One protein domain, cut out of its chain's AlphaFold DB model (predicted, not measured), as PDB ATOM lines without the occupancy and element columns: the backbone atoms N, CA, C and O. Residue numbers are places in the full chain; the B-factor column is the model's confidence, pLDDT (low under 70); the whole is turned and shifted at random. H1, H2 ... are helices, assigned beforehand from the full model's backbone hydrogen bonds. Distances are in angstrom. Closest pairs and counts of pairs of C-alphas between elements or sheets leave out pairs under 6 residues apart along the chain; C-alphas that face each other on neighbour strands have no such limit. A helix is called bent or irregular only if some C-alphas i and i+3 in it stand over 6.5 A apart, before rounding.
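AT A GLANCE: This is residues 128 to 149 and 287 to 363 of the 391 residues of the protein "DNA-(apurinic or apyrimidinic site) lyase" of Clytia hemisphaerica (UniProt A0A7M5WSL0). The longest helix, H5, is bent into a V of two arms, H5a and H5b, and H3 sits in the opening of the V between the arms, running through the opening rather than from arm to arm, with the unnamed residues 287 to 292 leading into it. Beside the second arm, H5b, stands the short helical hairpin of H1 and H2; H6 runs past H2 at one end of the longest axis, and little H4 turns off H3 at the other. The printed part has 99 residues with six named helices, H1 to H6 in order along the chain, and no named strand; the class is all helix. The whole is compact, with a radius of gyration of the C-alphas of 13.7 A and spans of 40 by 28 by 22 A.

IN THESE COORDINATES: Look first at residues 315 to 342, which by their hydrogen bonds were assigned as one helix, H5; it is bent, with C-alphas 328 and 331 9.7 A apart. Find C-alpha 315 at (90.296, 155.554, 132.699); from there the arm H5a runs 19.9 A to residue 328. The arm H5b, residues 331 to 342, is 19.5 A long and irregular, with C-alphas 331 and 334 8.2 A apart. H3 is residues 293 to 302, 14.1 A, and H4 is residues 305 to 309. H1 begins at C-alpha 130, (116.975, 140.109, 134.058), and runs 15.6 A to residue 140; H2 is residues 142 to 148. H6, residues 346 to 363, runs 26.0 A to C-alpha 363 at (114.451, 131.721, 111.066); it is irregular, with C-alphas 347 and 350 7.6 A apart.

HOW THE PARTS SIT: Start at the bend, where H5a and H5b touch, closest at the C-alphas of Arg 326 and Ala 333, 5.2 A; at 70.2 degrees they are only just about perpendicular. H5b touches H3 with residues 337 to 341 alone, closest at the C-alphas of Met 295 and Phe 341, 6.1 A, about perpendicular at 80 degrees. H3 and H5a are close but not clearly touching, the C-alphas of Ala 299 and Ile 321 being 6.6 A apart. H4 and H3 touch only at the corner, closest at the C-alphas of Ala 300 and Leu 307, 5.3 A. H1 and H2 form a helical hairpin and touch at a shallow tilt of 20 degrees, opposite ways, with their closest C-alphas, Ser 138 and Gln 145, 4.2 A apart. H1 only just touches H5b, with 3 pairs of C-alphas within 8 A, the closest Trp 137 and Ala 336, 7.4 A. H2 touches H6, closest at the C-alphas of Glu 146 and Lys 356, 7.2 A. H6 is apart from H3, for instance. In H1, H2, H3 and H5a every O i to N i+4 pair is within hydrogen-bond range, against 7 of 8 in H5b, 12 of 14 in H6 and 0 of 1 in H4, where 2 of 2 O i to N i+3 pairs are.

THE WHOLE: The two C-alphas farthest apart, Asp 315 and Lys 361, are 41.7 A apart. Residues 150 to 286 are not printed, and C-alphas 149 and 287 stand 22.7 A apart across this cut. The links printed whole are tight. No printed residue has a pLDDT under 70; the mean is 83 in H6, against 92.9 for the printed part.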
ATOM      1  N   VAL A 128     118.252 141.282 140.898       97.81
ATOM      2  CA  VAL A 128     117.246 140.716 139.982       97.81
ATOM      3  C   VAL A 128     117.932 140.184 138.718       97.81
ATOM      4  O   VAL A 128     118.677 140.917 138.067       97.81
ATOM      5  N   LYS A 129     117.674 138.922 138.360       97.38
ATOM      6  CA  LYS A 129     118.214 138.268 137.157       97.38
ATOM      7  C   LYS A 129     117.356 138.592 135.943       97.38
ATOM      8  O   LYS A 129     116.333 137.957 135.695       97.38
ATOM      9  N   VAL A 130     117.749 139.621 135.203       96.50
ATOM     10  CA  VAL A 130     116.975 140.109 134.058       96.50
ATOM     11  C   VAL A 130     117.017 139.113 132.908       96.50
ATOM     12  O   VAL A 130     116.028 138.999 132.189       96.50
ATOM     13  N   GLU A 131     118.087 138.324 132.780       95.75
ATOM     14  CA  GLU A 131     118.134 137.269 131.766       95.75
ATOM     15  C   GLU A 131     117.018 136.229 131.947       95.75
ATOM     16  O   GLU A 131     116.351 135.861 130.978       95.75
ATOM     17  N   GLU A 132     116.747 135.821 133.186       97.00
ATOM     18  CA  GLU A 132     115.670 134.877 133.509       97.00
ATOM     19  C   GLU A 132     114.283 135.482 133.247       97.00
ATOM     20  O   GLU A 132     113.384 134.808 132.735       97.00
ATOM     21  N   LEU A 133     114.104 136.774 133.547       97.88
ATOM     22  CA  LEU A 133     112.857 137.481 133.258       97.88
ATOM     23  C   LEU A 133     112.579 137.551 131.753       97.88
ATOM     24  O   LEU A 133     111.462 137.255 131.327       97.88
ATOM     25  N   TYR A 134     113.590 137.882 130.944       97.50
ATOM     26  CA  TYR A 134     113.461 137.917 129.485       97.50
ATOM     27  C   TYR A 134     113.074 136.550 128.921       97.50
ATOM     28  O   TYR A 134     112.154 136.486 128.109       97.50
ATOM     29  N   GLN A 135     113.695 135.463 129.396       95.94
ATOM     30  CA  GLN A 135     113.329 134.101 128.989       95.94
ATOM     31  C   GLN A 135     111.849 133.816 129.273       95.94
ATOM     32  O   GLN A 135     111.104 133.440 128.368       95.94
ATOM     33  N   LYS A 136     111.394 134.088 130.502       97.00
ATOM     34  CA  LYS A 136     109.997 133.881 130.906       97.00
ATOM     35  C   LYS A 136     109.017 134.697 130.060       97.00
ATOM     36  O   LYS A 136     107.985 134.182 129.636       97.00
ATOM     37  N   TRP A 137     109.308 135.972 129.808       97.56
ATOM     38  CA  TRP A 137     108.429 136.818 129.000       97.56
ATOM     39  C   TRP A 137     108.389 136.360 127.540       97.56
ATOM     40  O   TRP A 137     107.296 136.227 126.991       97.56
ATOM     41  N   SER A 138     109.537 136.018 126.952       96.00
ATOM     42  CA  SER A 138     109.646 135.483 125.588       96.00
ATOM     43  C   SER A 138     108.919 134.149 125.387       96.00
ATOM     44  O   SER A 138     108.452 133.872 124.284       96.00
ATOM     45  N   GLU A 139     108.800 133.313 126.423       94.81
ATOM     46  CA  GLU A 139     108.019 132.066 126.367       94.81
ATOM     47  C   GLU A 139     106.508 132.316 126.298       94.81
ATOM     48  O   GLU A 139     105.767 131.526 125.710       94.81
ATOM     49  N   THR A 140     106.045 133.416 126.890       91.44
ATOM     50  CA  THR A 140     104.614 133.741 127.006       91.44
ATOM     51  C   THR A 140     104.113 134.719 125.945       91.44
ATOM     52  O   THR A 140     102.903 134.811 125.737       91.44
ATOM     53  N   ASP A 141     105.012 135.444 125.270       96.31
ATOM     54  CA  ASP A 141     104.671 136.550 124.378       96.31
ATOM     55  C   ASP A 141     105.562 136.582 123.123       96.31
ATOM     56  O   ASP A 141     106.761 136.869 123.176       96.31
ATOM     57  N   LEU A 142     104.953 136.320 121.962       92.50
ATOM     58  CA  LEU A 142     105.659 136.288 120.676       92.50
ATOM     59  C   LEU A 142     106.197 137.659 120.250       92.50
ATOM     60  O   LEU A 142     107.231 137.718 119.589       92.50
ATOM     61  N   PHE A 143     105.513 138.755 120.593       93.44
ATOM     62  CA  PHE A 143     105.997 140.094 120.263       93.44
ATOM     63  C   PHE A 143     107.216 140.444 121.119       93.44
ATOM     64  O   PHE A 143     108.217 140.930 120.594       93.44
ATOM     65  N   PHE A 144     107.179 140.124 122.412       95.38
ATOM     66  CA  PHE A 144     108.305 140.293 123.323       95.38
ATOM     67  C   PHE A 144     109.519 139.468 122.880       95.38
ATOM     68  O   PHE A 144     110.636 139.989 122.858       95.38
ATOM     69  N   GLN A 145     109.307 138.226 122.434       93.69
ATOM     70  CA  GLN A 145     110.372 137.371 121.901       93.69
ATOM     71  C   GLN A 145     111.138 138.032 120.738       93.69
ATOM     72  O   GLN A 145     112.348 137.846 120.593       93.69
ATOM     73  N   GLU A 146     110.470 138.841 119.911       90.88
ATOM     74  CA  GLU A 146     111.127 139.576 118.823       90.88
ATOM     75  C   GLU A 146     111.947 140.784 119.311       90.88
ATOM     76  O   GLU A 146     112.842 141.257 118.604       90.88
ATOM     77  N   LEU A 147     111.672 141.271 120.520       90.25
ATOM     78  CA  LEU A 147     112.356 142.405 121.140       90.25
ATOM     79  C   LEU A 147     113.527 141.989 122.030       90.25
ATOM     80  O   LEU A 147     114.441 142.791 122.213       90.25
ATOM     81  N   GLU A 148     113.539 140.750 122.528       85.19
ATOM     82  CA  GLU A 148     114.566 140.235 123.440       85.19
ATOM     83  C   GLU A 148     115.986 140.518 122.932       85.19
ATOM     84  O   GLU A 148     116.784 141.118 123.640       85.19
ATOM     85  N   THR A 149     116.307 140.159 121.685       84.12
ATOM     86  CA  THR A 149     117.671 140.337 121.149       84.12
ATOM     87  C   THR A 149     118.083 141.811 120.966       84.12
ATOM     88  O   THR A 149     119.166 142.172 121.427       84.12
ATOM     89  N   ASP A 287     105.124 145.545 139.310       98.06
ATOM     90  CA  ASP A 287     103.910 145.291 138.529       98.06
ATOM     91  C   ASP A 287     103.121 146.570 138.168       98.06
ATOM     92  O   ASP A 287     102.063 146.492 137.530       98.06
ATOM     93  N   ALA A 288     103.613 147.753 138.554       98.62
ATOM     94  CA  ALA A 288     103.026 149.033 138.163       98.62
ATOM     95  C   ALA A 288     103.219 149.278 136.655       98.62
ATOM     96  O   ALA A 288     104.305 149.062 136.114       98.62
ATOM     97  N   ILE A 289     102.163 149.739 135.972       98.56
ATOM     98  CA  ILE A 289     102.129 149.873 134.505       98.56
ATOM     99  C   ILE A 289     101.798 151.321 134.131       98.56
ATOM    100  O   ILE A 289     100.621 151.669 134.012       98.56
ATOM    101  N   PRO A 290     102.808 152.177 133.899       98.12
ATOM    102  CA  PRO A 290     102.565 153.532 133.433       98.12
ATOM    103  C   PRO A 290     102.047 153.516 131.992       98.12
ATOM    104  O   PRO A 290     102.794 153.251 131.050       98.12
ATOM    105  N   VAL A 291     100.765 153.832 131.798       97.00
ATOM    106  CA  VAL A 291     100.167 153.904 130.456       97.00
ATOM    107  C   VAL A 291     100.204 155.340 129.932       97.00
ATOM    108  O   VAL A 291      99.506 156.226 130.425       97.00
ATOM    109  N   ASP A 292     101.017 155.580 128.911       93.75
ATOM    110  CA  ASP A 292     101.025 156.812 128.125       93.75
ATOM    111  C   ASP A 292     100.643 156.538 126.663       93.75
ATOM    112  O   ASP A 292     100.122 155.473 126.324       93.75
ATOM    113  N   THR A 293     100.867 157.509 125.777       91.75
ATOM    114  CA  THR A 293     100.546 157.361 124.353       91.75
ATOM    115  C   THR A 293     101.374 156.281 123.662       91.75
ATOM    116  O   THR A 293     100.848 155.631 122.764       91.75
ATOM    117  N   HIS A 294     102.628 156.065 124.070       92.81
ATOM    118  CA  HIS A 294     103.472 155.003 123.516       92.81
ATOM    119  C   HIS A 294     102.952 153.638 123.958       92.81
ATOM    120  O   HIS A 294     102.691 152.764 123.132       92.81
ATOM    121  N   MET A 295     102.683 153.474 125.255       95.25
ATOM    122  CA  MET A 295     102.139 152.211 125.756       95.25
ATOM    123  C   MET A 295     100.747 151.906 125.229       95.25
ATOM    124  O   MET A 295     100.444 150.749 124.943       95.25
ATOM    125  N   TRP A 296      99.920 152.927 125.025       94.75
ATOM    126  CA  TRP A 296      98.664 152.777 124.307       94.75
ATOM    127  C   TRP A 296      98.874 152.264 122.883       94.75
ATOM    128  O   TRP A 296      98.168 151.354 122.457       94.75
ATOM    129  N   GLN A 297      99.815 152.841 122.130       93.44
ATOM    130  CA  GLN A 297     100.093 152.426 120.753       93.44
ATOM    131  C   GLN A 297     100.573 150.978 120.701       93.44
ATOM    132  O   GLN A 297     100.060 150.206 119.890       93.44
ATOM    133  N   VAL A 298     101.481 150.581 121.595       94.88
ATOM    134  CA  VAL A 298     101.921 149.185 121.721       94.88
ATOM    135  C   VAL A 298     100.736 148.274 122.048       94.88
ATOM    136  O   VAL A 298     100.484 147.321 121.309       94.88
ATOM    137  N   ALA A 299      99.967 148.596 123.093       96.38
ATOM    138  CA  ALA A 299      98.804 147.815 123.509       96.38
ATOM    139  C   ALA A 299      97.795 147.653 122.368       96.38
ATOM    140  O   ALA A 299      97.437 146.535 122.008       96.38
ATOM    141  N   ALA A 300      97.383 148.755 121.743       95.50
ATOM    142  CA  ALA A 300      96.396 148.744 120.674       95.50
ATOM    143  C   ALA A 300      96.891 148.012 119.418       95.50
ATOM    144  O   ALA A 300      96.092 147.393 118.718       95.50
ATOM    145  N   ASN A 301      98.185 148.082 119.095       94.31
ATOM    146  CA  ASN A 301      98.724 147.466 117.883       94.31
ATOM    147  C   ASN A 301      99.005 145.972 118.023       94.31
ATOM    148  O   ASN A 301      98.814 145.263 117.039       94.31
ATOM    149  N   GLN A 302      99.446 145.523 119.198       95.25
ATOM    150  CA  GLN A 302      99.950 144.160 119.389       95.25
ATOM    151  C   GLN A 302      98.990 143.259 120.174       95.25
ATOM    152  O   GLN A 302      99.005 142.049 119.974       95.25
ATOM    153  N   TYR A 303      98.131 143.829 121.027       96.12
ATOM    154  CA  TYR A 303      97.418 143.053 122.049       96.12
ATOM    155  C   TYR A 303      95.905 143.292 122.087       96.12
ATOM    156  O   TYR A 303      95.118 142.351 122.125       96.12
ATOM    157  N   LEU A 304      95.486 144.558 122.055       96.44
ATOM    158  CA  LEU A 304      94.118 145.007 122.326       96.44
ATOM    159  C   LEU A 304      93.589 145.863 121.156       96.44
ATOM    160  O   LEU A 304      93.395 147.075 121.298       96.44
ATOM    161  N   PRO A 305      93.354 145.273 119.966       95.38
ATOM    162  CA  PRO A 305      93.048 146.017 118.741       95.38
ATOM    163  C   PRO A 305      91.756 146.840 118.801       95.38
ATOM    164  O   PRO A 305      91.612 147.807 118.048       95.38
ATOM    165  N   HIS A 306      90.819 146.518 119.699       94.88
ATOM    166  CA  HIS A 306      89.604 147.314 119.902       94.88
ATOM    167  C   HIS A 306      89.895 148.717 120.445       94.88
ATOM    168  O   HIS A 306      89.120 149.632 120.166       94.88
ATOM    169  N   LEU A 307      91.024 148.921 121.134       94.75
ATOM    170  CA  LEU A 307      91.431 150.233 121.644       94.75
ATOM    171  C   LEU A 307      91.774 151.228 120.528       94.75
ATOM    172  O   LEU A 307      91.683 152.432 120.749       94.75
ATOM    173  N   LYS A 308      92.056 150.764 119.298       92.25
ATOM    174  CA  LYS A 308      92.266 151.639 118.125       92.25
ATOM    175  C   LYS A 308      91.058 152.524 117.802       92.25
ATOM    176  O   LYS A 308      91.209 153.535 117.124       92.25
ATOM    177  N   LYS A 309      89.859 152.150 118.265       90.44
ATOM    178  CA  LYS A 309      88.629 152.937 118.080       90.44
ATOM    179  C   LYS A 309      88.553 154.147 119.015       90.44
ATOM    180  O   LYS A 309      87.802 155.082 118.743       90.44
ATOM    181  N   ASN A 310      89.303 154.136 120.114       88.25
ATOM    182  CA  ASN A 310      89.280 155.210 121.095       88.25
ATOM    183  C   ASN A 310      90.187 156.360 120.630       88.25
ATOM    184  O   ASN A 310      91.319 156.141 120.205       88.25
ATOM    185  N   LYS A 311      89.704 157.602 120.747       84.19
ATOM    186  CA  LYS A 311      90.479 158.801 120.372       84.19
ATOM    187  C   LYS A 311      91.522 159.200 121.420       84.19
ATOM    188  O   LYS A 311      92.539 159.775 121.064       84.19
ATOM    189  N   ASN A 312      91.245 158.909 122.693       87.94
ATOM    190  CA  ASN A 312      92.051 159.291 123.852       87.94
ATOM    191  C   ASN A 312      92.114 158.138 124.861       87.94
ATOM    192  O   ASN A 312      91.243 157.263 124.860       87.94
ATOM    193  N   ILE A 313      93.090 158.204 125.769       92.38
ATOM    194  CA  ILE A 313      93.219 157.270 126.889       92.38
ATOM    195  C   ILE A 313      92.157 157.576 127.945       92.38
ATOM    196  O   ILE A 313      92.259 158.566 128.659       92.38
ATOM    197  N   THR A 314      91.117 156.742 128.015       94.06
ATOM    198  CA  THR A 314      90.088 156.807 129.065       94.06
ATOM    199  C   THR A 314      90.526 156.008 130.288       94.06
ATOM    200  O   THR A 314      91.306 155.068 130.150       94.06
ATOM    201  N   ASP A 315      89.970 156.294 131.466       94.44
ATOM    202  CA  ASP A 315      90.296 155.554 132.699       94.44
ATOM    203  C   ASP A 315      90.032 154.048 132.569       94.44
ATOM    204  O   ASP A 315      90.814 153.219 133.037       94.44
ATOM    205  N   LYS A 316      88.954 153.675 131.862       95.50
ATOM    206  CA  LYS A 316      88.639 152.271 131.571       95.50
ATOM    207  C   LYS A 316      89.739 151.616 130.739       95.50
ATOM    208  O   LYS A 316      90.188 150.530 131.087       95.50
ATOM    209  N   ALA A 317      90.169 152.275 129.663       95.62
ATOM    210  CA  ALA A 317      91.212 151.748 128.792       95.62
ATOM    211  C   ALA A 317      92.586 151.743 129.484       95.62
ATOM    212  O   ALA A 317      93.341 150.791 129.326       95.62
ATOM    213  N   TYR A 318      92.883 152.756 130.303       97.44
ATOM    214  CA  TYR A 318      94.078 152.803 131.147       97.44
ATOM    215  C   TYR A 318      94.157 151.568 132.052       97.44
ATOM    216  O   TYR A 318      95.158 150.852 132.059       97.44
ATOM    217  N   LYS A 319      93.067 151.285 132.779       97.00
ATOM    218  CA  LYS A 319      92.968 150.128 133.671       97.00
ATOM    219  C   LYS A 319      93.061 148.808 132.906       97.00
ATOM    220  O   LYS A 319      93.780 147.918 133.342       97.00
ATOM    221  N   GLU A 320      92.368 148.697 131.775       97.88
ATOM    222  CA  GLU A 320      92.382 147.505 130.923       97.88
ATOM    223  C   GLU A 320      93.792 147.174 130.416       97.88
ATOM    224  O   GLU A 320      94.225 146.032 130.546       97.88
ATOM    225  N   ILE A 321      94.532 148.168 129.914       98.12
ATOM    226  CA  ILE A 321      95.922 147.990 129.464       98.12
ATOM    227  C   ILE A 321      96.809 147.525 130.627       98.12
ATOM    228  O   ILE A 321      97.590 146.585 130.473       98.12
ATOM    229  N   GLY A 322      96.688 148.163 131.794       97.94
ATOM    230  CA  GLY A 322      97.465 147.787 132.974       97.94
ATOM    231  C   GLY A 322      97.167 146.367 133.460       97.94
ATOM    232  O   GLY A 322      98.093 145.611 133.751       97.94
ATOM    233  N   ASP A 323      95.887 145.993 133.540       98.19
ATOM    234  CA  ASP A 323      95.459 144.657 133.968       98.19
ATOM    235  C   ASP A 323      95.928 143.584 132.975       98.19
ATOM    236  O   ASP A 323      96.447 142.552 133.399       98.19
ATOM    237  N   PHE A 324      95.828 143.861 131.669       98.31
ATOM    238  CA  PHE A 324      96.331 142.976 130.621       98.31
ATOM    239  C   PHE A 324      97.832 142.703 130.780       98.31
ATOM    240  O   PHE A 324      98.242 141.546 130.832       98.31
ATOM    241  N   PHE A 325      98.662 143.745 130.912       98.25
ATOM    242  CA  PHE A 325     100.110 143.549 131.019       98.25
ATOM    243  C   PHE A 325     100.531 142.858 132.319       98.25
ATOM    244  O   PHE A 325     101.438 142.030 132.285       98.25
ATOM    245  N   ARG A 326      99.850 143.116 133.443       98.12
ATOM    246  CA  ARG A 326     100.066 142.352 134.685       98.12
ATOM    247  C   ARG A 326      99.717 140.876 134.523       98.12
ATOM    248  O   ARG A 326     100.464 140.026 134.997       98.12
ATOM    249  N   GLN A 327      98.619 140.564 133.837       97.81
ATOM    250  CA  GLN A 327      98.244 139.181 133.549       97.81
ATOM    251  C   GLN A 327      99.261 138.497 132.623       97.81
ATOM    252  O   GLN A 327      99.596 137.338 132.846       97.81
ATOM    253  N   GLN A 328      99.758 139.215 131.613       97.44
ATOM    254  CA  GLN A 328     100.692 138.684 130.621       97.44
ATOM    255  C   GLN A 328     102.100 138.456 131.194       97.44
ATOM    256  O   GLN A 328     102.697 137.410 130.959       97.44
ATOM    257  N   PHE A 329     102.638 139.420 131.945       97.81
ATOM    258  CA  PHE A 329     104.052 139.436 132.344       97.81
ATOM    259  C   PHE A 329     104.294 139.191 133.844       97.81
ATOM    260  O   PHE A 329     105.444 139.037 134.272       97.81
ATOM    261  N   GLY A 330     103.228 139.100 134.643       97.12
ATOM    262  CA  GLY A 330     103.272 138.728 136.056       97.12
ATOM    263  C   GLY A 330     103.870 139.798 136.973       97.12
ATOM    264  O   GLY A 330     103.698 140.994 136.765       97.12
ATOM    265  N   GLU A 331     104.575 139.350 138.014       97.25
ATOM    266  CA  GLU A 331     105.111 140.190 139.100       97.25
ATOM    267  C   GLU A 331     106.033 141.325 138.623       97.25
ATOM    268  O   GLU A 331     106.043 142.401 139.208       97.25
ATOM    269  N   TYR A 332     106.765 141.112 137.527       98.50
ATOM    270  CA  TYR A 332     107.681 142.099 136.948       98.50
ATOM    271  C   TYR A 332     107.110 142.745 135.674       98.50
ATOM    272  O   TYR A 332     107.854 143.164 134.786       98.50
ATOM    273  N   ALA A 333     105.785 142.836 135.546       98.44
ATOM    274  CA  ALA A 333     105.151 143.355 134.336       98.44
ATOM    275  C   ALA A 333     105.559 144.793 133.969       98.44
ATOM    276  O   ALA A 333     105.666 145.109 132.785       98.44
ATOM    277  N   GLY A 334     105.849 145.653 134.948       98.56
ATOM    278  CA  GLY A 334     106.378 146.997 134.703       98.56
ATOM    279  C   GLY A 334     107.789 146.989 134.107       98.56
ATOM    280  O   GLY A 334     108.142 147.850 133.303       98.56
ATOM    281  N   TRP A 335     108.588 145.967 134.417       98.56
ATOM    282  CA  TRP A 335     109.903 145.791 133.803       98.56
ATOM    283  C   TRP A 335     109.768 145.351 132.347       98.56
ATOM    284  O   TRP A 335     110.385 145.969 131.480       98.56
ATOM    285  N   ALA A 336     108.902 144.377 132.050       98.19
ATOM    286  CA  ALA A 336     108.590 143.998 130.669       98.19
ATOM    287  C   ALA A 336     108.068 145.202 129.868       98.19
ATOM    288  O   ALA A 336     108.525 145.474 128.755       98.19
ATOM    289  N   GLN A 337     107.171 145.989 130.472       97.31
ATOM    290  CA  GLN A 337     106.643 147.220 129.890       97.31
ATOM    291  C   GLN A 337     107.752 148.207 129.500       97.31
ATOM    292  O   GLN A 337     107.640 148.840 128.451       97.31
ATOM    293  N   SER A 338     108.837 148.322 130.271       96.88
ATOM    294  CA  SER A 338     109.953 149.215 129.926       96.88
ATOM    295  C   SER A 338     110.696 148.804 128.648       96.88
ATOM    296  O   SER A 338     111.140 149.670 127.885       96.88
ATOM    297  N   VAL A 339     110.761 147.500 128.359       97.19
ATOM    298  CA  VAL A 339     111.309 146.962 127.104       97.19
ATOM    299  C   VAL A 339     110.384 147.312 125.944       97.19
ATOM    300  O   VAL A 339     110.828 147.860 124.931       97.19
ATOM    301  N   LEU A 340     109.080 147.076 126.121       96.25
ATOM    302  CA  LEU A 340     108.056 147.406 125.131       96.25
ATOM    303  C   LEU A 340     108.061 148.901 124.792       96.25
ATOM    304  O   LEU A 340     108.100 149.264 123.616       96.25
ATOM    305  N   PHE A 341     108.090 149.758 125.816       95.25
ATOM    306  CA  PHE A 341     108.177 151.209 125.682       95.25
ATOM    307  C   PHE A 341     109.428 151.630 124.919       95.25
ATOM    308  O   PHE A 341     109.344 152.387 123.954       95.25
ATOM    309  N   SER A 342     110.589 151.094 125.305       94.12
ATOM    310  CA  SER A 342     111.856 151.398 124.636       94.12
ATOM    311  C   SER A 342     111.814 151.012 123.158       94.12
ATOM    312  O   SER A 342     112.303 151.763 122.317       94.12
ATOM    313  N   SER A 343     111.153 149.906 122.814       92.44
ATOM    314  CA  SER A 343     110.992 149.479 121.421       92.44
ATOM    315  C   SER A 343     110.132 150.408 120.553       92.44
ATOM    316  O   SER A 343     110.130 150.262 119.326       92.44
ATOM    317  N   ASP A 344     109.376 151.321 121.160       91.88
ATOM    318  CA  ASP A 344     108.516 152.295 120.475       91.88
ATOM    319  C   ASP A 344     109.154 153.697 120.403       91.88
ATOM    320  O   ASP A 344     108.671 154.596 119.713       91.88
ATOM    321  N   LEU A 345     110.295 153.901 121.073       89.81
ATOM    322  CA  LEU A 345     111.026 155.159 121.003       89.81
ATOM    323  C   LEU A 345     111.736 155.306 119.654       89.81
ATOM    324  O   LEU A 345     112.607 154.511 119.302       89.81
ATOM    325  N   LYS A 346     111.471 156.415 118.950       87.81
ATOM    326  CA  LYS A 346     112.100 156.746 117.652       87.81
ATOM    327  C   LYS A 346     113.627 156.622 117.649       87.81
ATOM    328  O   LYS A 346     114.220 156.184 116.673       87.81
ATOM    329  N   LYS A 347     114.279 156.985 118.755       88.88
ATOM    330  CA  LYS A 347     115.743 156.905 118.893       88.88
ATOM    331  C   LYS A 347     116.309 155.480 118.809       88.88
ATOM    332  O   LYS A 347     117.507 155.336 118.604       88.88
ATOM    333  N   PHE A 348     115.478 154.458 118.991       90.38
ATOM    334  CA  PHE A 348     115.864 153.050 118.918       90.38
ATOM    335  C   PHE A 348     115.248 152.330 117.707       90.38
ATOM    336  O   PHE A 348     115.306 151.105 117.613       90.38
ATOM    337  N   GLU A 349     114.689 153.076 116.751       87.69
ATOM    338  CA  GLU A 349     114.085 152.515 115.541       87.69
ATOM    339  C   GLU A 349     115.103 151.715 114.709       87.69
ATOM    340  O   GLU A 349     114.805 150.604 114.275       87.69
ATOM    341  N   SER A 350     116.340 152.207 114.577       86.75
ATOM    342  CA  SER A 350     117.420 151.488 113.883       86.75
ATOM    343  C   SER A 350     117.750 150.144 114.541       86.75
ATOM    344  O   SER A 350     117.844 149.131 113.848       86.75
ATOM    345  N   LEU A 351     117.849 150.109 115.875       87.88
ATOM    346  CA  LEU A 351     118.102 148.883 116.643       87.88
ATOM    347  C   LEU A 351     116.992 147.849 116.433       87.88
ATOM    348  O   LEU A 351     117.270 146.663 116.237       87.88
ATOM    349  N   LYS A 352     115.733 148.298 116.414       84.19
ATOM    350  CA  LYS A 352     114.576 147.434 116.147       84.19
ATOM    351  C   LYS A 352     114.639 146.820 114.749       84.19
ATOM    352  O   LYS A 352     114.434 145.615 114.596       84.19
ATOM    353  N   GLU A 353     114.954 147.619 113.732       85.06
ATOM    354  CA  GLU A 353     115.058 147.148 112.346       85.06
ATOM    355  C   GLU A 353     116.241 146.190 112.132       85.06
ATOM    356  O   GLU A 353     116.118 145.181 111.432       85.06
ATOM    357  N   GLU A 354     117.380 146.440 112.777       84.12
ATOM    358  CA  GLU A 354     118.512 145.506 112.784       84.12
ATOM    359  C   GLU A 354     118.172 144.185 113.484       84.12
ATOM    360  O   GLU A 354     118.518 143.109 112.980       84.12
ATOM    361  N   GLY A 355     117.449 144.250 114.605       81.56
ATOM    362  CA  GLY A 355     116.946 143.081 115.326       81.56
ATOM    363  C   GLY A 355     116.064 142.194 114.449       81.56
ATOM    364  O   GLY A 355     116.336 140.998 114.306       81.56
ATOM    365  N   LYS A 356     115.078 142.785 113.760       80.88
ATOM    366  CA  LYS A 356     114.199 142.066 112.820       80.88
ATOM    367  C   LYS A 356     114.980 141.359 111.713       80.88
ATOM    368  O   LYS A 356     114.705 140.196 111.415       80.88
ATOM    369  N   LYS A 357     115.990 142.017 111.127       81.19
ATOM    370  CA  LYS A 357     116.849 141.414 110.088       81.19
ATOM    371  C   LYS A 357     117.613 140.197 110.615       81.19
ATOM    372  O   LYS A 357     117.689 139.178 109.924       81.19
ATOM    373  N   LYS A 358     118.156 140.272 111.837       78.94
ATOM    374  CA  LYS A 358     118.866 139.149 112.480       78.94
ATOM    375  C   LYS A 358     117.924 137.972 112.755       78.94
ATOM    376  O   LYS A 358     118.279 136.835 112.440       78.94
ATOM    377  N   ILE A 359     116.716 138.239 113.255       78.88
ATOM    378  CA  ILE A 359     115.694 137.212 113.520       78.88
ATOM    379  C   ILE A 359     115.242 136.539 112.221       78.88
ATOM    380  O   ILE A 359     115.217 135.311 112.146       78.88
ATOM    381  N   ALA A 360     114.949 137.313 111.172       77.88
ATOM    382  CA  ALA A 360     114.561 136.775 109.869       77.88
ATOM    383  C   ALA A 360     115.651 135.864 109.279       77.88
ATOM    384  O   ALA A 360     115.355 134.773 108.785       77.88
ATOM    385  N   LYS A 361     116.923 136.269 109.399       75.88
ATOM    386  CA  LYS A 361     118.068 135.452 108.981       75.88
ATOM    387  C   LYS A 361     118.145 134.149 109.784       75.88
ATOM    388  O   LYS A 361     118.286 133.089 109.182       75.88
ATOM    389  N   ARG A 362     117.989 134.198 111.113       77.56
ATOM    390  CA  ARG A 362     117.984 133.006 111.982       77.56
ATOM    391  C   ARG A 362     116.853 132.035 111.629       77.56
ATOM    392  O   ARG A 362     117.134 130.862 111.399       77.56
ATOM    393  N   ARG A 363     115.616 132.529 111.479       79.06
ATOM    394  CA  ARG A 363     114.451 131.721 111.066       79.06
ATOM    395  C   ARG A 363     114.677 131.062 109.697       79.06
ATOM    396  O   ARG A 363     114.331 129.899 109.512       79.06
TER     397      ARG A 363